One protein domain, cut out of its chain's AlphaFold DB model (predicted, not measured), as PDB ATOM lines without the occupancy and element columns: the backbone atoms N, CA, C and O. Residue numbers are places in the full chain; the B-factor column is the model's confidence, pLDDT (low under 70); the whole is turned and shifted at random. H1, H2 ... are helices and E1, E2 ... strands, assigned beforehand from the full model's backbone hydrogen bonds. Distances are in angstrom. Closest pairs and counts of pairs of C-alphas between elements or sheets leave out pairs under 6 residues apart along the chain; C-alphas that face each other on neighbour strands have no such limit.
ATOM      1  N   GLN A 376     151.948 149.493 212.911       90.56
ATOM      2  CA  GLN A 376     153.140 150.294 212.688       90.56
ATOM      3  C   GLN A 376     154.266 149.773 213.580       90.56
ATOM      4  O   GLN A 376     154.143 149.751 214.800       90.56
ATOM      5  N   ALA A 377     155.364 149.334 212.963       88.19
ATOM      6  CA  ALA A 377     156.517 148.829 213.700       88.19
ATOM      7  C   ALA A 377     157.108 149.914 214.613       88.19
ATOM      8  O   ALA A 377     157.164 151.089 214.238       88.19
ATOM      9  N   THR A 378     157.570 149.498 215.788       84.12
ATOM     10  CA  THR A 378     158.256 150.354 216.760       84.12
ATOM     11  C   THR A 378     159.669 149.828 217.020       84.12
ATOM     12  O   THR A 378     159.991 148.693 216.670       84.12
ATOM     13  N   ASP A 379     160.503 150.633 217.680       83.12
ATOM     14  CA  ASP A 379     161.805 150.184 218.198       83.12
ATOM     15  C   ASP A 379     161.689 149.518 219.590       83.12
ATOM     16  O   ASP A 379     162.699 149.287 220.259       83.12
ATOM     17  N   GLN A 380     160.468 149.245 220.071       83.88
ATOM     18  CA  GLN A 380     160.225 148.625 221.375       83.88
ATOM     19  C   GLN A 380     160.200 147.100 221.275       83.88
ATOM     20  O   GLN A 380     159.742 146.515 220.290       83.88
ATOM     21  N   THR A 381     160.657 146.452 222.344       88.88
ATOM     22  CA  THR A 381     160.643 144.996 222.474       88.88
ATOM     23  C   THR A 381     160.246 144.603 223.888       88.88
ATOM     24  O   THR A 381     160.804 145.145 224.838       88.88
ATOM     25  N   ALA A 382     159.379 143.609 224.030       91.06
ATOM     26  CA  ALA A 382     159.103 142.954 225.302       91.06
ATOM     27  C   ALA A 382     159.455 141.468 225.185       91.06
ATOM     28  O   ALA A 382     158.864 140.751 224.374       91.06
ATOM     29  N   ALA A 383     160.424 140.975 225.960       91.31
ATOM     30  CA  ALA A 383     160.675 139.537 226.022       91.31
ATOM     31  C   ALA A 383     159.560 138.831 226.815       91.31
ATOM     32  O   ALA A 383     158.762 139.480 227.487       91.31
ATOM     33  N   ASP A 384     159.501 137.497 226.759       90.44
ATOM     34  CA  ASP A 384     158.482 136.734 227.501       90.44
ATOM     35  C   ASP A 384     158.560 137.008 229.015       90.44
ATOM     36  O   ASP A 384     157.535 137.149 229.677       90.44
ATOM     37  N   ASP A 385     159.780 137.149 229.549       91.25
ATOM     38  CA  ASP A 385     160.037 137.459 230.963       91.25
ATOM     39  C   ASP A 385     159.641 138.897 231.350       91.25
ATOM     40  O   ASP A 385     159.537 139.212 232.537       91.25
ATOM     41  N   ASP A 386     159.412 139.767 230.364       92.44
ATOM     42  CA  ASP A 386     159.002 141.151 230.578       92.44
ATOM     43  C   ASP A 386     157.479 141.357 230.455       92.44
ATOM     44  O   ASP A 386     156.978 142.475 230.634       92.44
ATOM     45  N   LEU A 387     156.725 140.289 230.169       95.06
ATOM     46  CA  LEU A 387     155.268 140.328 230.162       95.06
ATOM     47  C   LEU A 387     154.729 140.345 231.594       95.06
ATOM     48  O   LEU A 387     154.916 139.419 232.384       95.06
ATOM     49  N   VAL A 388     154.011 141.413 231.923       96.31
ATOM     50  CA  VAL A 388     153.393 141.607 233.231       96.31
ATOM     51  C   VAL A 388     151.966 141.068 233.198       96.31
ATOM     52  O   VAL A 388     151.154 141.474 232.368       96.31
ATOM     53  N   THR A 389     151.659 140.149 234.111       95.19
ATOM     54  CA  THR A 389     150.345 139.502 234.249       95.19
ATOM     55  C   THR A 389     149.525 140.109 235.393       95.19
ATOM     56  O   THR A 389     149.980 141.021 236.090       95.19
ATOM     57  N   GLU A 390     148.319 139.576 235.612       94.75
ATOM     58  CA  GLU A 390     147.371 140.046 236.628       94.75
ATOM     59  C   GLU A 390     148.020 140.267 238.007       94.75
ATOM     60  O   GLU A 390     148.751 139.419 238.525       94.75
ATOM     61  N   GLY A 391     147.749 141.435 238.599       91.94
ATOM     62  CA  GLY A 391     148.297 141.864 239.890       91.94
ATOM     63  C   GLY A 391     149.683 142.518 239.826       91.94
ATOM     64  O   GLY A 391     150.168 142.984 240.857       91.94
ATOM     65  N   GLY A 392     150.316 142.565 238.651       95.62
ATOM     66  CA  GLY A 392     151.577 143.271 238.432       95.62
ATOM     67  C   GLY A 392     151.421 144.773 238.162       95.62
ATOM     68  O   GLY A 392     150.319 145.321 238.117       95.62
ATOM     69  N   SER A 393     152.556 145.444 237.970       95.75
ATOM     70  CA  SER A 393     152.635 146.864 237.618       95.75
ATOM     71  C   SER A 393     153.873 147.146 236.771       95.75
ATOM     72  O   SER A 393     154.885 146.468 236.948       95.75
ATOM     73  N   ILE A 394     153.820 148.177 235.931       93.81
ATOM     74  CA  ILE A 394     154.958 148.656 235.137       93.81
ATOM     75  C   ILE A 394     155.352 150.049 235.628       93.81
ATOM     76  O   ILE A 394     154.495 150.920 235.772       93.81
ATOM     77  N   GLU A 395     156.641 150.269 235.881       90.88
ATOM     78  CA  GLU A 395     157.183 151.615 236.073       90.88
ATOM     79  C   GLU A 395     157.568 152.190 234.708       90.88
ATOM     80  O   GLU A 395     158.336 151.581 233.966       90.88
ATOM     81  N   ILE A 396     157.026 153.357 234.371       85.62
ATOM     82  CA  ILE A 396     157.249 154.011 233.084       85.62
ATOM     83  C   ILE A 396     157.974 155.338 233.272       85.62
ATOM     84  O   ILE A 396     157.678 156.104 234.192       85.62
ATOM     85  N   ALA A 397     158.878 155.638 232.345       78.62
ATOM     86  CA  ALA A 397     159.332 156.999 232.108       78.62
ATOM     87  C   ALA A 397     158.408 157.651 231.073       78.62
ATOM     88  O   ALA A 397     158.080 157.039 230.057       78.62
ATOM     89  N   HIS A 398     158.011 158.902 231.301       75.69
ATOM     90  CA  HIS A 398     157.179 159.653 230.358       75.69
ATOM     91  C   HIS A 398     157.720 161.061 230.119       75.69
ATOM     92  O   HIS A 398     158.594 161.557 230.837       75.69
ATOM     93  N   LEU A 399     157.197 161.707 229.078       72.94
ATOM     94  CA  LEU A 399     157.441 163.119 228.821       72.94
ATOM     95  C   LEU A 399     156.324 163.956 229.445       72.94
ATOM     96  O   LEU A 399     155.140 163.658 229.274       72.94
ATOM     97  N   ASP A 400     156.709 165.013 230.152       71.19
ATOM     98  CA  ASP A 400     155.785 166.045 230.602       71.19
ATOM     99  C   ASP A 400     155.224 166.843 229.401       71.19
ATOM    100  O   ASP A 400     155.721 166.731 228.273       71.19
ATOM    101  N   PRO A 401     154.218 167.708 229.617       68.50
ATOM    102  CA  PRO A 401     153.656 168.565 228.567       68.50
ATOM    103  C   PRO A 401     154.638 169.508 227.866       68.50
ATOM    104  O   PRO A 401     154.321 170.055 226.811       68.50
ATOM    105  N   SER A 402     155.830 169.718 228.427       72.12
ATOM    106  CA  SER A 402     156.900 170.508 227.810       72.12
ATOM    107  C   SER A 402     157.855 169.670 226.950       72.12
ATOM    108  O   SER A 402     158.810 170.216 226.394       72.12
ATOM    109  N   GLY A 403     157.609 168.361 226.832       70.06
ATOM    110  CA  GLY A 403     158.462 167.419 226.113       70.06
ATOM    111  C   GLY A 403     159.726 167.033 226.884       70.06
ATOM    112  O   GLY A 403     160.681 166.550 226.278       70.06
ATOM    113  N   LYS A 404     159.771 167.266 228.202       72.88
ATOM    114  CA  LYS A 404     160.906 166.895 229.059       72.88
ATOM    115  C   LYS A 404     160.616 165.605 229.803       72.88
ATOM    116  O   LYS A 404     159.483 165.362 230.198       72.88
ATOM    117  N   THR A 405     161.650 164.804 230.044       72.31
ATOM    118  CA  THR A 405     161.541 163.614 230.893       72.31
ATOM    119  C   THR A 405     161.020 163.999 232.276       72.31
ATOM    120  O   THR A 405     161.614 164.840 232.957       72.31
ATOM    121  N   ALA A 406     159.905 163.390 232.665       73.69
ATOM    122  CA  ALA A 406     159.249 163.581 233.947       73.69
ATOM    123  C   ALA A 406     159.681 162.515 234.968       73.69
ATOM    124  O   ALA A 406     160.420 161.581 234.647       73.69
ATOM    125  N   ALA A 407     159.220 162.659 236.214       77.56
ATOM    126  CA  ALA A 407     159.348 161.611 237.226       77.56
ATOM    127  C   ALA A 407     158.539 160.372 236.815       77.56
ATOM    128  O   ALA A 407     157.429 160.534 236.306       77.56
ATOM    129  N   SER A 408     159.076 159.171 237.067       85.50
ATOM    130  CA  SER A 408     158.421 157.914 236.701       85.50
ATOM    131  C   SER A 408     157.004 157.808 237.261       85.50
ATOM    132  O   SER A 408     156.729 158.274 238.368       85.50
ATOM    133  N   LEU A 409     156.130 157.126 236.529       90.94
ATOM    134  CA  LEU A 409     154.806 156.714 236.993       90.94
ATOM    135  C   LEU A 409     154.761 155.197 237.137       90.94
ATOM    136  O   LEU A 409     155.425 154.483 236.393       90.94
ATOM    137  N   VAL A 410     153.962 154.700 238.075       94.69
ATOM    138  CA  VAL A 410     153.670 153.266 238.197       94.69
ATOM    139  C   VAL A 410     152.261 153.016 237.688       94.69
ATOM    140  O   VAL A 410     151.310 153.627 238.172       94.69
ATOM    141  N   ILE A 411     152.143 152.120 236.713       96.06
ATOM    142  CA  ILE A 411     150.888 151.723 236.082       96.06
ATOM    143  C   ILE A 411     150.498 150.350 236.612       96.06
ATOM    144  O   ILE A 411     151.277 149.404 236.505       96.06
ATOM    145  N   GLY A 412     149.316 150.236 237.209       97.00
ATOM    146  CA  GLY A 412     148.758 148.955 237.639       97.00
ATOM    147  C   GLY A 412     148.265 148.118 236.458       97.00
ATOM    148  O   GLY A 412     147.931 148.657 235.404       97.00
ATOM    149  N   TYR A 413     148.199 146.797 236.640       97.69
ATOM    150  CA  TYR A 413     147.660 145.888 235.630       97.69
ATOM    151  C   TYR A 413     146.240 146.306 235.184       97.69
ATOM    152  O   TYR A 413     145.379 146.533 236.041       97.69
ATOM    153  N   PRO A 414     145.979 146.416 233.868       97.62
ATOM    154  CA  PRO A 414     144.735 146.967 233.350       97.62
ATOM    155  C   PRO A 414     143.580 145.959 233.395       97.62
ATOM    156  O   PRO A 414     143.779 144.754 233.261       97.62
ATOM    157  N   THR A 415     142.357 146.480 233.495       97.19
ATOM    158  CA  THR A 415     141.110 145.773 233.168       97.19
ATOM    159  C   THR A 415     140.595 146.255 231.817       97.19
ATOM    160  O   THR A 415     140.520 147.464 231.583       97.19
ATOM    161  N   LEU A 416     140.227 145.328 230.936       96.94
ATOM    162  CA  LEU A 416     139.759 145.644 229.592       96.94
ATOM    163  C   LEU A 416     138.289 145.285 229.365       96.94
ATOM    164  O   LEU A 416     137.733 144.401 230.011       96.94
ATOM    165  N   ALA A 417     137.662 145.987 228.423       96.00
ATOM    166  CA  ALA A 417     136.339 145.643 227.916       96.00
ATOM    167  C   ALA A 417     136.209 146.032 226.441       96.00
ATOM    168  O   ALA A 417     136.642 147.116 226.047       96.00
ATOM    169  N   ALA A 418     135.569 145.168 225.649       95.50
ATOM    170  CA  ALA A 418     135.181 145.462 224.275       95.50
ATOM    171  C   ALA A 418     133.660 145.641 224.152       95.50
ATOM    172  O   ALA A 418     132.877 144.908 224.761       95.50
ATOM    173  N   SER A 419     133.223 146.596 223.333       95.38
ATOM    174  CA  SER A 419     131.804 146.884 223.117       95.38
ATOM    175  C   SER A 419     131.504 147.325 221.685       95.38
ATOM    176  O   SER A 419     132.336 147.891 220.981       95.38
ATOM    177  N   THR A 420     130.269 147.081 221.245       94.25
ATOM    178  CA  THR A 420     129.753 147.564 219.949       94.25
ATOM    179  C   THR A 420     129.131 148.958 220.042       94.25
ATOM    180  O   THR A 420     128.784 149.546 219.022       94.25
ATOM    181  N   LEU A 421     128.965 149.478 221.261       94.19
ATOM    182  CA  LEU A 421     128.450 150.812 221.558       94.19
ATOM    183  C   LEU A 421     129.473 151.596 222.386       94.19
ATOM    184  O   LEU A 421     130.283 150.968 223.079       94.19
ATOM    185  N   PRO A 422     129.422 152.938 222.358       92.06
ATOM    186  CA  PRO A 422     130.299 153.771 223.160       92.06
ATOM    187  C   PRO A 422     130.220 153.412 224.654       92.06
ATOM    188  O   PRO A 422     129.121 153.197 225.183       92.06
ATOM    189  N   PRO A 423     131.357 153.355 225.362       85.75
ATOM    190  CA  PRO A 423     131.366 153.122 226.799       85.75
ATOM    191  C   PRO A 423     130.847 154.347 227.573       85.75
ATOM    192  O   PRO A 423     130.769 155.463 227.059       85.75
ATOM    193  N   ASN A 424     130.506 154.139 228.846       80.69
ATOM    194  CA  ASN A 424     130.181 155.192 229.823       80.69
ATOM    195  C   ASN A 424     128.988 156.103 229.462       80.69
ATOM    196  O   ASN A 424     128.831 157.176 230.041       80.69
ATOM    197  N   GLY A 425     128.118 155.669 228.543       81.62
ATOM    198  CA  GLY A 425     126.897 156.392 228.165       81.62
ATOM    199  C   GLY A 425     127.135 157.667 227.352       81.62
ATOM    200  O   GLY A 425     126.184 158.418 227.145       81.62
ATOM    201  N   LYS A 426     128.372 157.904 226.898       87.75
ATOM    202  CA  LYS A 426     128.708 159.003 225.991       87.75
ATOM    203  C   LYS A 426     128.260 158.689 224.570       87.75
ATOM    204  O   LYS A 426     128.214 157.540 224.149       87.75
ATOM    205  N   THR A 427     127.992 159.727 223.804       93.06
ATOM    206  CA  THR A 427     127.864 159.672 222.350       93.06
ATOM    207  C   THR A 427     129.212 159.989 221.694       93.06
ATOM    208  O   THR A 427     130.046 160.657 222.313       93.06
ATOM    209  N   PRO A 428     129.448 159.590 220.430       93.19
ATOM    210  CA  PRO A 428     130.684 159.943 219.732       93.19
ATOM    211  C   PRO A 428     130.962 161.452 219.676       93.19
ATOM    212  O   PRO A 428     132.115 161.864 219.735       93.19
ATOM    213  N   ALA A 429     129.919 162.289 219.638       91.56
ATOM    214  CA  ALA A 429     130.051 163.748 219.662       91.56
ATOM    215  C   ALA A 429     130.654 164.292 220.973       91.56
ATOM    216  O   ALA A 429     131.188 165.398 220.986       91.56
ATOM    217  N   GLU A 430     130.569 163.533 222.069       91.06
ATOM    218  CA  GLU A 430     131.059 163.913 223.401       91.06
ATOM    219  C   GLU A 430     132.472 163.396 223.691       91.06
ATOM    220  O   GLU A 430     133.047 163.707 224.737       91.06
ATOM    221  N   PHE A 431     133.047 162.607 222.782       90.94
ATOM    222  CA  PHE A 431     134.422 162.149 222.903       90.94
ATOM    223  C   PHE A 431     135.389 163.337 222.921       90.94
ATOM    224  O   PHE A 431     135.225 164.316 222.183       90.94
ATOM    225  N   ILE A 432     136.417 163.258 223.769       87.00
ATOM    226  CA  ILE A 432     137.416 164.326 223.899       87.00
ATOM    227  C   ILE A 432     138.107 164.607 222.559       87.00
ATOM    228  O   ILE A 432     138.277 165.774 222.210       87.00
ATOM    229  N   GLY A 433     138.408 163.578 221.762       85.44
ATOM    230  CA  GLY A 433     138.996 163.761 220.434       85.44
ATOM    231  C   GLY A 433     138.094 164.549 219.474       85.44
ATOM    232  O   GLY A 433     138.579 165.296 218.628       85.44
ATOM    233  N   VAL A 434     136.767 164.452 219.609       88.38
ATOM    234  CA  VAL A 434     135.841 165.277 218.817       88.38
ATOM    235  C   VAL A 434     135.795 166.689 219.379       88.38
ATOM    236  O   VAL A 434     136.064 167.656 218.668       88.38
ATOM    237  N   THR A 435     135.469 166.821 220.663       86.50
ATOM    238  CA  THR A 435     135.187 168.115 221.300       86.50
ATOM    239  C   THR A 435     136.413 169.021 221.411       86.50
ATOM    240  O   THR A 435     136.282 170.228 221.209       86.50
ATOM    241  N   GLN A 436     137.597 168.470 221.693       81.12
ATOM    242  CA  GLN A 436     138.833 169.238 221.866       81.12
ATOM    243  C   GLN A 436     139.673 169.268 220.587       81.12
ATOM    244  O   GLN A 436     139.972 170.361 220.100       81.12
ATOM    245  N   ASP A 437     140.007 168.110 220.006       77.88
ATOM    246  CA  ASP A 437     140.967 168.065 218.889       77.88
ATOM    247  C   ASP A 437     140.346 168.543 217.570       77.88
ATOM    248  O   ASP A 437     141.003 169.209 216.768       77.88
ATOM    249  N   LEU A 438     139.055 168.265 217.362       81.50
ATOM    250  CA  LEU A 438     138.311 168.668 216.162       81.50
ATOM    251  C   LEU A 438     137.274 169.771 216.426       81.50
ATOM    252  O   LEU A 438     136.480 170.100 215.545       81.50
ATOM    253  N   ARG A 439     137.303 170.384 217.618       82.81
ATOM    254  CA  ARG A 439     136.385 171.448 218.079       82.81
ATOM    255  C   ARG A 439     134.896 171.133 217.860       82.81
ATOM    256  O   ARG A 439     134.129 172.006 217.464       82.81
ATOM    257  N   GLY A 440     134.497 169.889 218.100       85.19
ATOM    258  CA  GLY A 440     133.109 169.432 218.003       85.19
ATOM    259  C   GLY A 440     132.697 168.878 216.636       85.19
ATOM    260  O   GLY A 440     131.526 168.562 216.451       85.19
ATOM    261  N   ASP A 441     133.617 168.746 215.677       87.25
ATOM    262  CA  ASP A 441     133.288 168.297 214.320       87.25
ATOM    263  C   ASP A 441     133.274 166.763 214.188       87.25
ATOM    264  O   ASP A 441     134.255 166.132 213.773       87.25
ATOM    265  N   LEU A 442     132.147 166.158 214.576       90.19
ATOM    266  CA  LEU A 442     131.951 164.710 214.491       90.19
ATOM    267  C   LEU A 442     131.943 164.211 213.043       90.19
ATOM    268  O   LEU A 442     132.534 163.168 212.775       90.19
ATOM    269  N   ASP A 443     131.321 164.934 212.110       89.12
ATOM    270  CA  ASP A 443     131.256 164.529 210.699       89.12
ATOM    271  C   ASP A 443     132.658 164.385 210.111       89.12
ATOM    272  O   ASP A 443     132.971 163.419 209.409       89.12
ATOM    273  N   TYR A 444     133.544 165.315 210.460       88.69
ATOM    274  CA  TYR A 444     134.926 165.241 210.041       88.69
ATOM    275  C   TYR A 444     135.708 164.127 210.747       88.69
ATOM    276  O   TYR A 444     136.498 163.447 210.087       88.69
ATOM    277  N   MET A 445     135.470 163.871 212.042       90.12
ATOM    278  CA  MET A 445     136.048 162.683 212.687       90.12
ATOM    279  C   MET A 445     135.583 161.399 212.000       90.12
ATOM    280  O   MET A 445     136.378 160.494 211.768       90.12
ATOM    281  N   ASN A 446     134.301 161.333 211.651       92.00
ATOM    282  CA  ASN A 446     133.703 160.197 210.977       92.00
ATOM    283  C   ASN A 446     134.357 159.978 209.605       92.00
ATOM    284  O   ASN A 446     134.757 158.860 209.291       92.00
ATOM    285  N   LYS A 447     134.558 161.044 208.815       90.62
ATOM    286  CA  LYS A 447     135.313 160.979 207.550       90.62
ATOM    287  C   LYS A 447     136.727 160.440 207.765       90.62
ATOM    288  O   LYS A 447     137.125 159.506 207.074       90.62
ATOM    289  N   LEU A 448     137.468 161.003 208.724       91.44
ATOM    290  CA  LEU A 448     138.834 160.575 209.025       91.44
ATOM    291  C   LEU A 448     138.892 159.096 209.401       91.44
ATOM    292  O   LEU A 448     139.677 158.356 208.819       91.44
ATOM    293  N   SER A 449     138.052 158.651 210.333       93.69
ATOM    294  CA  SER A 449     138.024 157.249 210.748       93.69
ATOM    295  C   SER A 449     137.678 156.326 209.576       93.69
ATOM    296  O   SER A 449     138.337 155.301 209.385       93.69
ATOM    297  N   ASN A 450     136.711 156.703 208.727       93.88
ATOM    298  CA  ASN A 450     136.287 155.859 207.607       93.88
ATOM    299  C   ASN A 450     137.367 155.744 206.530       93.88
ATOM    300  O   ASN A 450     137.556 154.657 205.986       93.88
ATOM    301  N   GLU A 451     138.068 156.834 206.206       94.19
ATOM    302  CA  GLU A 451     139.119 156.855 205.179       94.19
ATOM    303  C   GLU A 451     140.439 156.263 205.688       94.19
ATOM    304  O   GLU A 451     141.075 155.474 204.990       94.19
ATOM    305  N   VAL A 452     140.817 156.547 206.935       94.38
ATOM    306  CA  VAL A 452     142.112 156.129 207.491       94.38
ATOM    307  C   VAL A 452     142.055 154.722 208.084       94.38
ATOM    308  O   VAL A 452     142.953 153.932 207.815       94.38
ATOM    309  N   PHE A 453     140.996 154.372 208.821       95.00
ATOM    310  CA  PHE A 453     140.933 153.122 209.597       95.00
ATOM    311  C   PHE A 453     139.871 152.132 209.113       95.00
ATOM    312  O   PHE A 453     140.001 150.936 209.327       95.00
ATOM    313  N   GLY A 454     138.846 152.599 208.397       94.88
ATOM    314  CA  GLY A 454     137.855 151.726 207.758       94.88
ATOM    315  C   GLY A 454     136.584 151.518 208.563       94.88
ATOM    316  O   GLY A 454     135.798 150.633 208.235       94.88
ATOM    317  N   TYR A 455     136.354 152.364 209.562       95.94
ATOM    318  CA  TYR A 455     135.108 152.422 210.312       95.94
ATOM    319  C   TYR A 455     134.677 153.874 210.523       95.94
ATOM    320  O   TYR A 455     135.475 154.802 210.483       95.94
ATOM    321  N   GLY A 456     133.408 154.060 210.826       95.69
ATOM    322  CA  GLY A 456     132.801 155.326 211.189       95.69
ATOM    323  C   GLY A 456     131.868 155.171 212.375       95.69
ATOM    324  O   GLY A 456     131.794 154.103 212.975       95.69
ATOM    325  N   PHE A 457     131.118 156.224 212.664       94.94
ATOM    326  CA  PHE A 457     130.129 156.292 213.731       94.94
ATOM    327  C   PHE A 457     128.730 156.435 213.125       94.94
ATOM    328  O   PHE A 457     128.495 157.335 212.316       94.94
ATOM    329  N   ASN A 458     127.818 155.543 213.506       94.06
ATOM    330  CA  ASN A 458     126.389 155.653 213.221       94.06
ATOM    331  C   ASN A 458     125.710 156.586 214.240       94.06
ATOM    332  O   ASN A 458     126.241 156.829 215.325       94.06
ATOM    333  N   ASP A 459     124.493 157.041 213.929       90.88
ATOM    334  CA  ASP A 459     123.703 157.934 214.796       90.88
ATOM    335  C   ASP A 459     123.413 157.346 216.190       90.88
ATOM    336  O   ASP A 459     123.264 158.082 217.164       90.88
ATOM    337  N   ASP A 460     123.333 156.017 216.305       91.56
ATOM    338  CA  ASP A 460     123.127 155.311 217.577       91.56
ATOM    339  C   ASP A 460     124.428 155.094 218.377       91.56
ATOM    340  O   ASP A 460     124.413 154.482 219.446       91.56
ATOM    341  N   GLY A 461     125.555 155.596 217.864       91.94
ATOM    342  CA  GLY A 461     126.888 155.461 218.438       91.94
ATOM    343  C   GLY A 461     127.619 154.174 218.055       91.94
ATOM    344  O   GLY A 461     128.816 154.066 218.333       91.94
ATOM    345  N   SER A 462     126.957 153.207 217.413       94.88
ATOM    346  CA  SER A 462     127.628 152.001 216.919       94.88
ATOM    347  C   SER A 462     128.627 152.324 215.805       94.88
ATOM    348  O   SER A 462     128.573 153.386 215.181       94.88
ATOM    349  N   LEU A 463     129.561 151.405 215.556       96.94
ATOM    350  CA  LEU A 463     130.509 151.544 214.455       96.94
ATOM    351  C   LEU A 463     129.854 151.148 213.123       96.94
ATOM    352  O   LEU A 463     129.024 150.242 213.074       96.94
ATOM    353  N   THR A 464     130.243 151.793 212.021       96.69
ATOM    354  CA  THR A 464     129.739 151.446 210.671       96.69
ATOM    355  C   THR A 464     130.231 150.080 210.174       96.69
ATOM    356  O   THR A 464     129.673 149.541 209.221       96.69
ATOM    357  N   SER A 465     131.267 149.528 210.811       94.81
ATOM    358  CA  SER A 465     131.869 148.227 210.520       94.81
ATOM    359  C   SER A 465     131.684 147.299 211.720       94.81
ATOM    360  O   SER A 465     132.009 147.673 212.845       94.81
ATOM    361  N   ASP A 466     131.196 146.083 211.476       95.31
ATOM    362  CA  ASP A 466     131.111 145.003 212.467       95.31
ATOM    363  C   ASP A 466     132.454 144.286 212.685       95.31
ATOM    364  O   ASP A 466     132.599 143.513 213.632       95.31
ATOM    365  N   GLU A 467     133.457 144.582 211.856       96.12
ATOM    366  CA  GLU A 467     134.833 144.097 211.993       96.12
ATOM    367  C   GLU A 467     135.625 144.858 213.063       96.12
ATOM    368  O   GLU A 467     136.766 144.494 213.331       96.12
ATOM    369  N   HIS A 468     135.041 145.888 213.683       97.31
ATOM    370  CA  HIS A 468     135.674 146.725 214.699       97.31
ATOM    371  C   HIS A 468     134.833 146.793 215.978       97.31
ATOM    372  O   HIS A 468     133.604 146.716 215.942       97.31
ATOM    373  N   ARG A 469     135.496 146.995 217.120       96.88
ATOM    374  CA  ARG A 469     134.854 147.244 218.420       96.88
ATOM    375  C   ARG A 469     135.540 148.395 219.145       96.88
ATOM    376  O   ARG A 469     136.743 148.612 219.002       96.88
ATOM    377  N   TYR A 470     134.771 149.106 219.962       97.38
ATOM    378  CA  TYR A 470     135.340 149.967 220.990       97.38
ATOM    379  C   TYR A 470     136.062 149.098 222.013       97.38
ATOM    380  O   TYR A 470     135.530 148.065 222.413       97.38
ATOM    381  N   VAL A 471     137.240 149.529 222.452       97.00
ATOM    382  CA  VAL A 471     138.009 148.873 223.507       97.00
ATOM    383  C   VAL A 471     138.394 149.911 224.549       97.00
ATOM    384  O   VAL A 471     139.000 150.937 224.226       97.00
ATOM    385  N   THR A 472     138.038 149.641 225.802       96.31
ATOM    386  CA  THR A 472     138.506 150.405 226.958       96.31
ATOM    387  C   THR A 472     139.595 149.648 227.693       96.31
ATOM    388  O   THR A 472     139.438 148.453 227.933       96.31
ATOM    389  N   ALA A 473     140.645 150.352 228.109       96.69
ATOM    390  CA  ALA A 473     141.608 149.859 229.088       96.69
ATOM    391  C   ALA A 473     141.592 150.778 230.311       96.69
ATOM    392  O   ALA A 473     141.848 151.977 230.184       96.69
ATOM    393  N   THR A 474     141.273 150.209 231.473       96.75
ATOM    394  CA  THR A 474     141.210 150.903 232.761       96.75
ATOM    395  C   THR A 474     142.350 150.443 233.656       96.75
ATOM    396  O   THR A 474     142.491 149.248 233.899       96.75
ATOM    397  N   PHE A 475     143.155 151.369 234.164       97.00
ATOM    398  CA  PHE A 475     144.311 151.076 235.011       97.00
ATOM    399  C   PHE A 475     144.554 152.198 236.019       97.00
ATOM    400  O   PHE A 475     144.198 153.356 235.793       97.00
ATOM    401  N   ASP A 476     145.190 151.851 237.132       97.19
ATOM    402  CA  ASP A 476     145.610 152.827 238.131       97.19
ATOM    403  C   ASP A 476     146.966 153.430 237.741       97.19
ATOM    404  O   ASP A 476     147.871 152.721 237.298       97.19
ATOM    405  N   VAL A 477     147.111 154.741 237.925       95.44
ATOM    406  CA  VAL A 477     148.354 155.493 237.723       95.44
ATOM    407  C   VAL A 477     148.762 156.101 239.056       95.44
ATOM    408  O   VAL A 477     148.043 156.935 239.615       95.44
ATOM    409  N   THR A 478     149.930 155.712 239.555       95.81
ATOM    410  CA  THR A 478     150.494 156.191 240.818       95.81
ATOM    411  C   THR A 478     151.742 157.030 240.561       95.81
ATOM    412  O   THR A 478     152.610 156.633 239.785       95.81
ATOM    413  N   ASN A 479     151.871 158.163 241.258       94.38
ATOM    414  CA  ASN A 479     153.125 158.911 241.344       94.38
ATOM    415  C   ASN A 479     153.933 158.412 242.560       94.38
ATOM    416  O   ASN A 479     153.601 158.788 243.687       94.38
ATOM    417  N   PRO A 480     154.979 157.579 242.386       94.19
ATOM    418  CA  PRO A 480     155.806 157.093 243.493       94.19
ATOM    419  C   PRO A 480     156.798 158.145 244.018       94.19
ATOM    420  O   PRO A 480     157.452 157.911 245.036       94.19
ATOM    421  N   GLY A 481     156.962 159.262 243.305       90.88
ATOM    422  CA  GLY A 481     157.948 160.292 243.597       90.88
ATOM    423  C   GLY A 481     157.578 161.192 244.776       90.88
ATOM    424  O   GLY A 481     156.519 161.078 245.392       90.88
ATOM    425  N   ASP A 482     158.481 162.125 245.074       92.56
ATOM    426  CA  ASP A 482     158.350 163.134 246.129       92.56
ATOM    427  C   ASP A 482     157.944 164.527 245.603       92.56
ATOM    428  O   ASP A 482     157.722 165.445 246.397       92.56
ATOM    429  N   ALA A 483     157.788 164.677 244.282       90.56
ATOM    430  CA  ALA A 483     157.329 165.890 243.604       90.56
ATOM    431  C   ALA A 483     156.074 165.630 242.748       90.56
ATOM    432  O   ALA A 483     155.826 164.507 242.313       90.56
ATOM    433  N   GLU A 484     155.263 166.671 242.530       90.50
ATOM    434  CA  GLU A 484     154.122 166.606 241.609       90.50
ATOM    435  C   GLU A 484     154.604 166.304 240.186       90.50
ATOM    436  O   GLU A 484     155.627 166.833 239.744       90.50
ATOM    437  N   THR A 485     153.866 165.455 239.476       87.44
ATOM    438  CA  THR A 485     154.158 165.084 238.089       87.44
ATOM    439  C   THR A 485     152.920 165.288 237.225       87.44
ATOM    440  O   THR A 485     151.795 165.146 237.702       87.44
ATOM    441  N   THR A 486     153.106 165.638 235.956       87.12
ATOM    442  CA  THR A 486     152.007 165.849 235.007       87.12
ATOM    443  C   THR A 486     152.142 164.874 233.849       87.12
ATOM    444  O   THR A 486     153.251 164.644 233.368       87.12
ATOM    445  N   PHE A 487     151.029 164.303 233.391       84.19
ATOM    446  CA  PHE A 487     151.014 163.346 232.282       84.19
ATOM    447  C   PHE A 487     149.784 163.517 231.382       84.19
ATOM    448  O   PHE A 487     148.809 164.159 231.773       84.19
ATOM    449  N   TYR A 488     149.836 162.926 230.184       85.00
ATOM    450  CA  TYR A 488     148.720 162.848 229.233       85.00
ATOM    451  C   TYR A 488     147.991 161.509 229.390       85.00
ATOM    452  O   TYR A 488     148.535 160.485 228.972       85.00
ATOM    453  N   PRO A 489     146.762 161.467 229.939       87.06
ATOM    454  CA  PRO A 489     146.058 160.200 230.146       87.06
ATOM    455  C   PRO A 489     145.819 159.426 228.847       87.06
ATOM    456  O   PRO A 489     145.886 158.203 228.827       87.06
ATOM    457  N   SER A 490     145.587 160.138 227.741       83.12
ATOM    458  CA  SER A 490     145.356 159.540 226.425       83.12
ATOM    459  C   SER A 490     146.604 158.935 225.780       83.12
ATOM    460  O   SER A 490     146.448 158.172 224.829       83.12
ATOM    461  N   ALA A 491     147.808 159.254 226.264       81.38
ATOM    462  CA  ALA A 491     149.085 158.916 225.630       81.38
ATOM    463  C   ALA A 491     150.096 158.319 226.626       81.38
ATOM    464  O   ALA A 491     151.292 158.584 226.536       81.38
ATOM    465  N   ILE A 492     149.607 157.550 227.603       85.19
ATOM    466  CA  ILE A 492     150.438 156.861 228.605       85.19
ATOM    467  C   ILE A 492     150.583 155.359 228.320       85.19
ATOM    468  O   ILE A 492     151.627 154.778 228.598       85.19
ATOM    469  N   MET A 493     149.572 154.755 227.691       90.75
ATOM    470  CA  MET A 493     149.549 153.355 227.258       90.75
ATOM    471  C   MET A 493     148.970 153.247 225.839       90.75
ATOM    472  O   MET A 493     148.171 154.094 225.422       90.75
ATOM    473  N   GLN A 494     149.337 152.190 225.119       92.00
ATOM    474  CA  GLN A 494     148.858 151.857 223.777       92.00
ATOM    475  C   GLN A 494     148.672 150.346 223.603       92.00
ATOM    476  O   GLN A 494     149.231 149.557 224.361       92.00
ATOM    477  N   PHE A 495     147.866 149.965 222.613       95.44
ATOM    478  CA  PHE A 495     147.684 148.573 222.212       95.44
ATOM    479  C   PHE A 495     148.710 148.213 221.147       95.44
ATOM    480  O   PHE A 495     148.741 148.873 220.109       95.44
ATOM    481  N   ASP A 496     149.466 147.145 221.378       95.12
ATOM    482  CA  ASP A 496     150.503 146.677 220.464       95.12
ATOM    483  C   ASP A 496     150.312 145.190 220.167       95.12
ATOM    484  O   ASP A 496     149.832 144.427 221.007       95.12
ATOM    485  N   LEU A 497     150.725 144.772 218.974       95.94
ATOM    486  CA  LEU A 497     150.905 143.367 218.645       95.94
ATOM    487  C   LEU A 497     152.372 142.993 218.834       95.94
ATOM    488  O   LEU A 497     153.265 143.645 218.281       95.94
ATOM    489  N   ARG A 498     152.604 141.933 219.602       95.38
ATOM    490  CA  ARG A 498     153.930 141.381 219.850       95.38
ATOM    491  C   ARG A 498     154.229 140.234 218.884       95.38
ATOM    492  O   ARG A 498     153.401 139.349 218.707       95.38
ATOM    493  N   ASP A 499     155.412 140.222 218.279       94.19
ATOM    494  CA  ASP A 499     155.852 139.088 217.456       94.19
ATOM    495  C   ASP A 499     156.601 138.005 218.263       94.19
ATOM    496  O   ASP A 499     156.901 138.168 219.447       94.19
ATOM    497  N   GLU A 500     156.939 136.883 217.616       90.69
ATOM    498  CA  GLU A 500     157.692 135.778 218.240       90.69
ATOM    499  C   GLU A 500     159.089 136.195 218.749       90.69
ATOM    500  O   GLU A 500     159.658 135.536 219.620       90.69
ATOM    501  N   GLY A 501     159.668 137.264 218.193       89.69
ATOM    502  CA  GLY A 501     160.948 137.835 218.612       89.69
ATOM    503  C   GLY A 501     160.824 138.848 219.753       89.69
ATOM    504  O   GLY A 501     161.844 139.339 220.237       89.69
ATOM    505  N   GLY A 502     159.598 139.153 220.183       91.88
ATOM    506  CA  GLY A 502     159.278 140.149 221.193       91.88
ATOM    507  C   GLY A 502     159.187 141.581 220.672       91.88
ATOM    508  O   GLY A 502     159.005 142.484 221.484       91.88
ATOM    509  N   ALA A 503     159.308 141.825 219.365       92.69
ATOM    510  CA  ALA A 503     159.165 143.165 218.805       92.69
ATOM    511  C   ALA A 503     157.704 143.623 218.852       92.69
ATOM    512  O   ALA A 503     156.785 142.834 218.619       92.69
ATOM    513  N   LEU A 504     157.498 144.906 219.149       92.50
ATOM    514  CA  LEU A 504     156.171 145.501 219.270       92.50
ATOM    515  C   LEU A 504     155.817 146.320 218.029       92.50
ATOM    516  O   LEU A 504     156.604 147.141 217.545       92.50
ATOM    517  N   SER A 505     154.600 146.120 217.531       93.12
ATOM    518  CA  SER A 505     153.986 146.960 216.502       93.12
ATOM    519  C   SER A 505     152.712 147.589 217.045       93.12
ATOM    520  O   SER A 505     151.801 146.868 217.444       93.12
ATOM    521  N   VAL A 506     152.621 148.918 217.029       91.75
ATOM    522  CA  VAL A 506     151.448 149.626 217.547       91.75
ATOM    523  C   VAL A 506     150.228 149.375 216.670       91.75
ATOM    524  O   VAL A 506     150.313 149.420 215.438       91.75
ATOM    525  N   ALA A 507     149.085 149.127 217.312       93.88
ATOM    526  CA  ALA A 507     147.780 149.084 216.669       93.88
ATOM    527  C   ALA A 507     147.377 150.506 216.255       93.88
ATOM    528  O   ALA A 507     146.797 151.281 217.020       93.88
ATOM    529  N   ASN A 508     147.694 150.859 215.011       92.06
ATOM    530  CA  ASN A 508     147.388 152.147 214.403       92.06
ATOM    531  C   ASN A 508     145.971 152.133 213.811       92.06
ATOM    532  O   ASN A 508     145.761 152.289 212.607       92.06
ATOM    533  N   THR A 509     144.993 151.867 214.674       92.75
ATOM    534  CA  THR A 509     143.619 151.548 214.268       92.75
ATOM    535  C   THR A 509     142.605 152.586 214.699       92.75
ATOM    536  O   THR A 509     141.459 152.494 214.288       92.75
ATOM    537  N   SER A 510     142.983 153.573 215.509       91.50
ATOM    538  CA  SER A 510     142.106 154.683 215.867       91.50
ATOM    539  C   SER A 510     142.899 155.888 216.356       91.50
ATOM    540  O   SER A 510     143.996 155.755 216.899       91.50
ATOM    541  N   TYR A 511     142.286 157.070 216.303       85.69
ATOM    542  CA  TYR A 511     142.736 158.196 217.123       85.69
ATOM    543  C   TYR A 511     142.580 157.879 218.619       85.69
ATOM    544  O   TYR A 511     141.883 156.934 219.009       85.69
ATOM    545  N   ALA A 512     143.192 158.696 219.476       85.19
ATOM    546  CA  ALA A 512     142.868 158.703 220.895       85.19
ATOM    547  C   ALA A 512     141.468 159.303 221.094       85.19
ATOM    548  O   ALA A 512     141.324 160.504 221.298       85.19
ATOM    549  N   LEU A 513     140.435 158.464 220.967       89.25
ATOM    550  CA  LEU A 513     139.046 158.921 220.897       89.25
ATOM    551  C   LEU A 513     138.613 159.616 222.183       89.25
ATOM    552  O   LEU A 513     138.104 160.732 222.145       89.25
ATOM    553  N   ASP A 514     138.820 158.965 223.324       91.06
ATOM    554  CA  ASP A 514     138.374 159.492 224.605       91.06
ATOM    555  C   ASP A 514     139.212 158.947 225.761       91.06
ATOM    556  O   ASP A 514     139.931 157.949 225.627       91.06
ATOM    557  N   TYR A 515     139.102 159.608 226.909       90.25
ATOM    558  CA  TYR A 515     139.616 159.097 228.170       90.25
ATOM    559  C   TYR A 515     138.793 159.615 229.355       90.25
ATOM    560  O   TYR A 515     138.113 160.641 229.278       90.25
ATOM    561  N   GLN A 516     138.876 158.910 230.477       90.00
ATOM    562  CA  GLN A 516     138.312 159.313 231.760       90.00
ATOM    563  C   GLN A 516     139.376 159.177 232.842       90.00
ATOM    564  O   GLN A 516     140.175 158.242 232.810       90.00
ATOM    565  N   VAL A 517     139.381 160.113 233.788       90.38
ATOM    566  CA  VAL A 517     140.250 160.060 234.965       90.38
ATOM    567  C   VAL A 517     139.401 160.272 236.201       90.38
ATOM    568  O   VAL A 517     138.761 161.316 236.331       90.38
ATOM    569  N   ASP A 518     139.415 159.289 237.092       88.88
ATOM    570  CA  ASP A 518     138.717 159.332 238.368       88.88
ATOM    571  C   ASP A 518     139.721 159.601 239.498       88.88
ATOM    572  O   ASP A 518     140.797 159.002 239.567       88.88
ATOM    573  N   GLY A 519     139.361 160.515 240.404       76.56
ATOM    574  CA  GLY A 519     140.193 160.887 241.557       76.56
ATOM    575  C   GLY A 519     141.050 162.147 241.381       76.56
ATOM    576  O   GLY A 519     141.777 162.497 242.308       76.56
ATOM    577  N   ALA A 520     140.941 162.859 240.254       71.38
ATOM    578  CA  ALA A 520     141.567 164.167 240.036       71.38
ATOM    579  C   ALA A 520     140.670 165.107 239.209       71.38
ATOM    580  O   ALA A 520     139.877 164.651 238.385       71.38
ATOM    581  N   ASP A 521     140.807 166.421 239.420       63.19
ATOM    582  CA  ASP A 521     140.165 167.434 238.575       63.19
ATOM    583  C   ASP A 521     140.932 167.568 237.251       63.19
ATOM    584  O   ASP A 521     142.078 168.022 237.211       63.19
ATOM    585  N   ASN A 522     140.278 167.207 236.147       61.69
ATOM    586  CA  ASN A 522     140.788 167.410 234.792       61.69
ATOM    587  C   ASN A 522     140.579 168.886 234.429       61.69
ATOM    588  O   ASN A 522     139.506 169.247 233.954       61.69
ATOM    589  N   GLY A 523     141.562 169.738 234.742       48.97
ATOM    590  CA  GLY A 523     141.503 171.209 234.810       48.97
ATOM    591  C   GLY A 523     141.090 172.002 233.556       48.97
ATOM    592  O   GLY A 523     141.784 172.937 233.170       48.97
ATOM    593  N   GLY A 524     139.941 171.697 232.952       47.31
ATOM    594  CA  GLY A 524     139.153 172.556 232.063       47.31
ATOM    595  C   GLY A 524     139.719 172.841 230.671       47.31
ATOM    596  O   GLY A 524     138.941 173.106 229.759       47.31
ATOM    597  N   THR A 525     141.033 172.766 230.461       40.56
ATOM    598  CA  THR A 525     141.665 173.049 229.166       40.56
ATOM    599  C   THR A 525     142.937 172.223 228.987       40.56
ATOM    600  O   THR A 525     143.903 172.437 229.711       40.56
ATOM    601  N   GLY A 526     142.956 171.329 227.992       53.12
ATOM    602  CA  GLY A 526     144.171 170.652 227.529       53.12
ATOM    603  C   GLY A 526     144.572 169.420 228.341       53.12
ATOM    604  O   GLY A 526     145.424 169.511 229.219       53.12
ATOM    605  N   SER A 527     143.959 168.280 228.005       69.94
ATOM    606  CA  SER A 527     144.605 166.960 227.828       69.94
ATOM    607  C   SER A 527     145.595 166.402 228.876       69.94
ATOM    608  O   SER A 527     146.223 165.380 228.610       69.94
ATOM    609  N   THR A 528     145.735 166.985 230.071       80.50
ATOM    610  CA  THR A 528     146.762 166.610 231.061       80.50
ATOM    611  C   THR A 528     146.211 166.493 232.479       80.50
ATOM    612  O   THR A 528     145.221 167.133 232.834       80.50
ATOM    613  N   VAL A 529     146.866 165.664 233.297       85.81
ATOM    614  CA  VAL A 529     146.546 165.448 234.715       85.81
ATOM    615  C   VAL A 529     147.787 165.684 235.555       85.81
ATOM    616  O   VAL A 529     148.832 165.088 235.296       85.81
ATOM    617  N   ALA A 530     147.661 166.541 236.568       88.12
ATOM    618  CA  ALA A 530     148.669 166.723 237.603       88.12
ATOM    619  C   ALA A 530     148.403 165.752 238.760       88.12
ATOM    620  O   ALA A 530     147.283 165.662 239.265       88.12
ATOM    621  N   LEU A 531     149.437 165.025 239.174       89.75
ATOM    622  CA  LEU A 531     149.367 163.988 240.192       89.75
ATOM    623  C   LEU A 531     150.369 164.286 241.307       89.75
ATOM    624  O   LEU A 531     151.587 164.273 241.104       89.75
ATOM    625  N   ALA A 532     149.844 164.558 242.501       92.00
ATOM    626  CA  ALA A 532     150.643 164.848 243.686       92.00
ATOM    627  C   ALA A 532     151.520 163.644 244.106       92.00
ATOM    628  O   ALA A 532     151.194 162.502 243.775       92.00
ATOM    629  N   PRO A 533     152.603 163.872 244.873       94.25
ATOM    630  CA  PRO A 533     153.436 162.802 245.429       94.25
ATOM    631  C   PRO A 533     152.618 161.732 246.163       94.25
ATOM    632  O   PRO A 533     151.820 162.057 247.046       94.25
ATOM    633  N   GLY A 534     152.811 160.461 245.816       93.94
ATOM    634  CA  GLY A 534     152.112 159.316 246.409       93.94
ATOM    635  C   GLY A 534     150.632 159.182 246.031       93.94
ATOM    636  O   GLY A 534     149.973 158.251 246.496       93.94
ATOM    637  N   ALA A 535     150.082 160.092 245.222       94.56
ATOM    638  CA  ALA A 535     148.693 160.016 244.791       94.56
ATOM    639  C   ALA A 535     148.504 158.935 243.720       94.56
ATOM    640  O   ALA A 535     149.414 158.629 242.948       94.56
ATOM    641  N   THR A 536     147.299 158.367 243.686       95.69
ATOM    642  CA  THR A 536     146.863 157.394 242.679       95.69
ATOM    643  C   THR A 536     145.535 157.847 242.094       95.69
ATOM    644  O   THR A 536     144.648 158.260 242.843       95.69
ATOM    645  N   VAL A 537     145.414 157.769 240.773       95.38
ATOM    646  CA  VAL A 537     144.182 158.028 240.018       95.38
ATOM    647  C   VAL A 537     143.877 156.835 239.130       95.38
ATOM    648  O   VAL A 537     144.793 156.124 238.725       95.38
ATOM    649  N   GLN A 538     142.607 156.635 238.797       95.75
ATOM    650  CA  GLN A 538     142.214 155.621 237.826       95.75
ATOM    651  C   GLN A 538     142.032 156.273 236.460       95.75
ATOM    652  O   GLN A 538     141.321 157.270 236.339       95.75
ATOM    653  N   VAL A 539     142.666 155.714 235.436       94.31
ATOM    654  CA  VAL A 539     142.586 156.182 234.052       94.31
ATOM    655  C   VAL A 539     141.887 155.122 233.214       94.31
ATOM    656  O   VAL A 539     142.236 153.951 233.280       94.31
ATOM    657  N   THR A 540     140.921 155.540 232.402       94.12
ATOM    658  CA  THR A 540     140.326 154.720 231.343       94.12
ATOM    659  C   THR A 540     140.610 155.367 229.999       94.12
ATOM    660  O   THR A 540     140.229 156.517 229.796       94.12
ATOM    661  N   ILE A 541     141.243 154.648 229.075       93.56
ATOM    662  CA  ILE A 541     141.433 155.092 227.685       93.56
ATOM    663  C   ILE A 541     140.459 154.370 226.755       93.56
ATOM    664  O   ILE A 541     140.171 153.196 226.968       93.56
ATOM    665  N   LEU A 542     139.982 155.058 225.715       93.94
ATOM    666  CA  LEU A 542     139.119 154.502 224.671       93.94
ATOM    667  C   LEU A 542     139.844 154.469 223.319       93.94
ATOM    668  O   LEU A 542     140.427 155.471 222.882       93.94
ATOM    669  N   ARG A 543     139.781 153.316 222.653       94.69
ATOM    670  CA  ARG A 543     140.262 153.072 221.285       94.69
ATOM    671  C   ARG A 543     139.230 152.281 220.485       94.69
ATOM    672  O   ARG A 543     138.272 151.759 221.051       94.69
ATOM    673  N   VAL A 544     139.432 152.191 219.176       96.88
ATOM    674  CA  VAL A 544     138.723 151.235 218.315       96.88
ATOM    675  C   VAL A 544     139.749 150.292 217.714       96.88
ATOM    676  O   VAL A 544     140.720 150.739 217.106       96.88
ATOM    677  N   LEU A 545     139.546 148.992 217.915       97.19
ATOM    678  CA  LEU A 545     140.403 147.941 217.375       97.19
ATOM    679  C   LEU A 545     139.580 147.031 216.454       97.19
ATOM    680  O   LEU A 545     138.390 146.813 216.706       97.19
ATOM    681  N   PRO A 546     140.194 146.471 215.403       96.69
ATOM    682  CA  PRO A 546     139.583 145.422 214.613       96.69
ATOM    683  C   PRO A 546     139.499 144.127 215.427       96.69
ATOM    684  O   PRO A 546     140.401 143.798 216.200       96.69
ATOM    685  N   ASN A 547     138.441 143.346 215.212       96.31
ATOM    686  CA  ASN A 547     138.175 142.103 215.940       96.31
ATOM    687  C   ASN A 547     139.345 141.126 215.861       96.31
ATOM    688  O   ASN A 547     139.664 140.484 216.849       96.31
ATOM    689  N   ARG A 548     140.041 141.084 214.720       95.12
ATOM    690  CA  ARG A 548     141.212 140.221 214.542       95.12
ATOM    691  C   ARG A 548     142.364 140.524 215.501       95.12
ATOM    692  O   ARG A 548     143.084 139.599 215.826       95.12
ATOM    693  N   LEU A 549     142.565 141.789 215.893       95.88
ATOM    694  CA  LEU A 549     143.587 142.148 216.882       95.88
ATOM    695  C   LEU A 549     143.082 141.872 218.293       95.88
ATOM    696  O   LEU A 549     143.850 141.417 219.125       95.88
ATOM    697  N   ILE A 550     141.794 142.128 218.544       95.75
ATOM    698  CA  ILE A 550     141.157 141.835 219.833       95.75
ATOM    699  C   ILE A 550     141.262 140.342 220.169       95.75
ATOM    700  O   ILE A 550     141.526 139.997 221.312       95.75
ATOM    701  N   ASP A 551     141.087 139.483 219.165       94.94
ATOM    702  CA  ASP A 551     141.106 138.029 219.318       94.94
ATOM    703  C   ASP A 551     142.534 137.429 219.195       94.94
ATOM    704  O   ASP A 551     142.682 136.205 219.203       94.94
ATOM    705  N   ASP A 552     143.584 138.255 219.040       96.12
ATOM    706  CA  ASP A 552     144.978 137.799 218.910       96.12
ATOM    707  C   ASP A 552     145.618 137.564 220.289       96.12
ATOM    708  O   ASP A 552     145.641 138.449 221.146       96.12
ATOM    709  N   GLU A 553     146.193 136.376 220.492       95.00
ATOM    710  CA  GLU A 553     146.837 135.988 221.754       95.00
ATOM    711  C   GLU A 553     148.084 136.824 222.092       95.00
ATOM    712  O   GLU A 553     148.499 136.876 223.249       95.00
ATOM    713  N   ASN A 554     148.662 137.506 221.099       95.75
ATOM    714  CA  ASN A 554     149.841 138.351 221.263       95.75
ATOM    715  C   ASN A 554     149.503 139.842 221.400       95.75
ATOM    716  O   ASN A 554     150.411 140.681 221.364       95.75
ATOM    717  N   LEU A 555     148.219 140.194 221.535       97.19
ATOM    718  CA  LEU A 555     147.818 141.558 221.857       97.19
ATOM    719  C   LEU A 555     148.291 141.913 223.273       97.19
ATOM    720  O   LEU A 555     147.958 141.246 224.260       97.19
ATOM    721  N   VAL A 556     149.039 143.006 223.378       96.81
ATOM    722  CA  VAL A 556     149.559 143.537 224.641       96.81
ATOM    723  C   VAL A 556     149.143 144.993 224.840       96.81
ATOM    724  O   VAL A 556     148.841 145.711 223.884       96.81
ATOM    725  N   LEU A 557     149.141 145.451 226.094       96.00
ATOM    726  CA  LEU A 557     149.060 146.877 226.420       96.00
ATOM    727  C   LEU A 557     150.438 147.353 226.887       96.00
ATOM    728  O   LEU A 557     150.914 146.931 227.942       96.00
ATOM    729  N   ALA A 558     151.075 148.230 226.119       93.06
ATOM    730  CA  ALA A 558     152.444 148.680 226.355       93.06
ATOM    731  C   ALA A 558     152.514 150.188 226.658       93.06
ATOM    732  O   ALA A 558     151.607 150.939 226.280       93.06
ATOM    733  N   PRO A 559     153.572 150.659 227.344       88.81
ATOM    734  CA  PRO A 559     153.830 152.087 227.509       88.81
ATOM    735  C   PRO A 559     153.938 152.802 226.158       88.81
ATOM    736  O   PRO A 559     154.671 152.363 225.270       88.81
ATOM    737  N   PHE A 560     153.223 153.921 226.021       79.62
ATOM    738  CA  PHE A 560     153.212 154.717 224.791       79.62
ATOM    739  C   PHE A 560     154.573 155.375 224.531       79.62
ATOM    740  O   PHE A 560     155.178 155.948 225.440       79.62
ATOM    741  N   VAL A 561     155.015 155.382 223.270       64.94
ATOM    742  CA  VAL A 561     156.229 156.094 222.843       64.94
ATOM    743  C   VAL A 561     155.909 157.043 221.701       64.94
ATOM    744  O   VAL A 561     155.337 156.666 220.682       64.94
ATOM    745  N   TYR A 562     156.313 158.304 221.861       59.94
ATOM    746  CA  TYR A 562     156.168 159.310 220.814       59.94
ATOM    747  C   TYR A 562     157.041 158.945 219.607       59.94
ATOM    748  O   TYR A 562     158.257 159.107 219.651       59.94
ATOM    749  N   LEU A 563     156.408 158.537 218.504       49.69
ATOM    750  CA  LEU A 563     157.059 158.090 217.261       49.69
ATOM    751  C   LEU A 563     158.007 159.128 216.610       49.69
ATOM    752  O   LEU A 563     158.804 158.770 215.750       49.69
ATOM    753  N   ASN A 564     157.947 160.403 217.020       43.31
ATOM    754  CA  ASN A 564     158.768 161.499 216.481       43.31
ATOM    755  C   ASN A 564     159.875 162.000 217.426       43.31
ATOM    756  O   ASN A 564     160.635 162.896 217.057       43.31
ATOM    757  N   ALA A 565     159.977 161.462 218.641       44.03
ATOM    758  CA  ALA A 565     161.154 161.660 219.472       44.03
ATOM    759  C   ALA A 565     162.052 160.448 219.242       44.03
ATOM    760  O   ALA A 565     161.585 159.331 219.390       44.03
ATOM    761  N   ILE A 566     163.313 160.652 218.858       35.66
ATOM    762  CA  ILE A 566     164.309 159.577 218.866       35.66
ATOM    763  C   ILE A 566     164.739 159.423 220.320       35.66
ATOM    764  O   ILE A 566     165.486 160.279 220.812       35.66
ATOM    765  N   PRO A 567     164.305 158.389 221.048       41.19
ATOM    766  CA  PRO A 567     164.988 158.078 222.272       41.19
ATOM    767  C   PRO A 567     166.330 157.436 221.967       41.19
ATOM    768  O   PRO A 567     166.500 156.674 221.020       41.19
ATOM    769  N   THR A 568     167.320 157.787 222.774       40.69
ATOM    770  CA  THR A 568     168.683 157.267 222.638       40.69
ATOM    771  C   THR A 568     168.844 155.867 223.245       40.69
ATOM    772  O   THR A 568     169.914 155.283 223.101       40.69
ATOM    773  N   GLU A 569     167.789 155.310 223.857       41.00
ATOM    774  CA  GLU A 569     167.732 153.963 224.443       41.00
ATOM    775  C   GLU A 569     166.338 153.319 224.225       41.00
ATOM    776  O   GLU A 569     165.370 154.059 224.038       41.00
ATOM    777  N   PRO A 570     166.204 151.973 224.233       44.75
ATOM    778  CA  PRO A 570     164.918 151.280 224.064       44.75
ATOM    779  C   PRO A 570     163.947 151.641 225.201       44.75
ATOM    780  O   PRO A 570     164.280 151.454 226.369       44.75
ATOM    781  N   ILE A 571     162.763 152.180 224.880       57.06
ATOM    782  CA  ILE A 571     161.903 152.865 225.872       57.06
ATOM    783  C   ILE A 571     160.849 151.993 226.567       57.06
ATOM    784  O   ILE A 571     160.367 152.381 227.629       57.06
ATOM    785  N   ALA A 572     160.531 150.792 226.090       59.38
ATOM    786  CA  ALA A 572     159.795 149.843 226.927       59.38
ATOM    787  C   ALA A 572     160.434 148.472 226.839       59.38
ATOM    788  O   ALA A 572     160.567 147.928 225.746       59.38
ATOM    789  N   THR A 573     160.816 147.945 227.998       75.12
ATOM    790  CA  THR A 573     161.165 146.536 228.157       75.12
ATOM    791  C   THR A 573     159.945 145.713 228.540       75.12
ATOM    792  O   THR A 573     159.925 144.543 228.214       75.12
ATOM    793  N   GLN A 574     158.918 146.301 229.170       90.50
ATOM    794  CA  GLN A 574     157.753 145.586 229.709       90.50
ATOM    795  C   GLN A 574     156.442 145.946 229.004       90.50
ATOM    796  O   GLN A 574     156.240 147.087 228.588       90.50
ATOM    797  N   ALA A 575     155.522 144.981 228.951       94.88
ATOM    798  CA  ALA A 575     154.153 145.162 228.473       94.88
ATOM    799  C   ALA A 575     153.184 144.290 229.280       94.88
ATOM    800  O   ALA A 575     153.573 143.257 229.822       94.88
ATOM    801  N   PHE A 576     151.914 144.683 229.366       97.50
ATOM    802  CA  PHE A 576     150.891 143.846 229.983       97.50
ATOM    803  C   PHE A 576     150.388 142.799 228.993       97.50
ATOM    804  O   PHE A 576     149.938 143.145 227.899       97.50
ATOM    805  N   SER A 577     150.400 141.534 229.404       96.19
ATOM    806  CA  SER A 577     149.714 140.461 228.681       96.19
ATOM    807  C   SER A 577     148.214 140.575 228.944       96.19
ATOM    808  O   SER A 577     147.801 140.405 230.084       96.19
ATOM    809  N   ILE A 578     147.403 140.885 227.929       95.38
ATOM    810  CA  ILE A 578     145.980 141.249 228.114       95.38
ATOM    811  C   ILE A 578     144.995 140.411 227.294       95.38
ATOM    812  O   ILE A 578     143.791 140.561 227.494       95.38
TER     813      ILE A 578
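Overview. This is residues 376 to 578 of the 582 residues of an uncharacterized protein of Eggerthella sinensis (UniProt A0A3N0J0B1). What is the main picture? Two strongly twisted sheets stand partly face to face: a larger, branched one built along two long strands, E5 and E11, and one of five shorter strands in the order E1, E8, E7, E12, E13, with antiparallel neighbours in both. The short paired strands E6 and E10 sit near one end of E5 and E11, while H1 and H2 lie beyond the start of E9, with long loops before and after them. What is it made of? The printed part has 203 residues, with three named helices and thirteen named strands in the order E1, E2, E3, E4, H1, H2, E5, E6, E7, E8, E9, E10, E11, H3, E12, E13. The class is mixed, helices and strands, with 92 residues, under half, in named elements. How large is it? It is compact, with a radius of gyration of the C-alphas of 16.6 A, rounded, and it spans 46 by 43 by 32 A.

Arrangement. How is the branched sheet joined? E5, residues 468 to 478, has E11, residues 536 to 546, on one side, with N 473 and O 541 3.1 A apart, and on the other side E4, residues 415 to 419, with N 417 and O 472 3.1 A apart, and E3, residues 409 to 412, with N 412 and O 476 2.9 A apart. E3 runs on into E4 at 67 degrees across a break of 2 residues, and forms a hairpin with the edge strand E2, residues 393 to 396, with N 394 and O 411 2.9 A apart. E9, residues 514 to 518, is the other neighbour of E11, with N 516 and O 540 2.8 A apart. How is the second sheet joined? E7, residues 493 to 498, forms a hairpin with E8, residues 503 to 507, where N 505 and O 497 are 2.9 A apart; the edge strand E1, residues 376 to 381, is the other neighbour of E8, antiparallel to it, with N 378 and O 504 3.1 A apart. On the other side of E7 is E12, residues 555 to 559, with N 494 and O 558 2.8 A apart; E12 forms a hairpin with E13, residues 575 to 577, with N 576 and O 557 2.8 A apart. E7 and E5 are near each other, as are E7 and E11. Where are the other elements? E6, residues 485 to 487, and E10, residues 529 to 531, are antiparallel neighbours, with N 487 and O 529 3.0 A apart. H1, residues 432 to 437, only grazes the branched sheet, its Ile 432 5.0 A from Asp 514 between closest C-alphas; H2, residues 442 to 452, is on neither large sheet and is close to H1 but not clearly touching, with the closest C-alphas, Val 434 and Leu 442, 5.8 A apart. H3, residues 547 to 550, lies over E5 at a height over the branched sheet of 7.8 A, and only grazes the second sheet. What do the helix backbones show? Every O i to N i+4 pair is within hydrogen-bond range in H1 and H2, and H3 is too short for such a pair.

Along the chain. Where do the long strands run? E5 is 31.5 A long, from C-alpha 468 at (135.674, 146.725, 214.699) to C-alpha 478 at (150.494, 156.191, 240.818), and E11 is 31.4 A long. Where are the first and last elements? E1 begins with C-alpha 376 at (153.140, 150.294, 212.688), and E13 ends with C-alpha 577 at (149.714, 140.461, 228.681). How long is the longest helix? H2 is 15.0 A long.

Size, cuts and confidence. Is the printed part whole? It has no cut, and its farthest C-alphas, Thr 464 and Asp 482, are 47.0 A apart. Which links are long? E1 to E2, E2 to E3, E4 to H1, H2 to E5 and E12 to E13. Where is confidence low? The mean pLDDT of the printed part is 86.8, and residue 401, residues 521 to 527 and residues 561 to 572 are under 70.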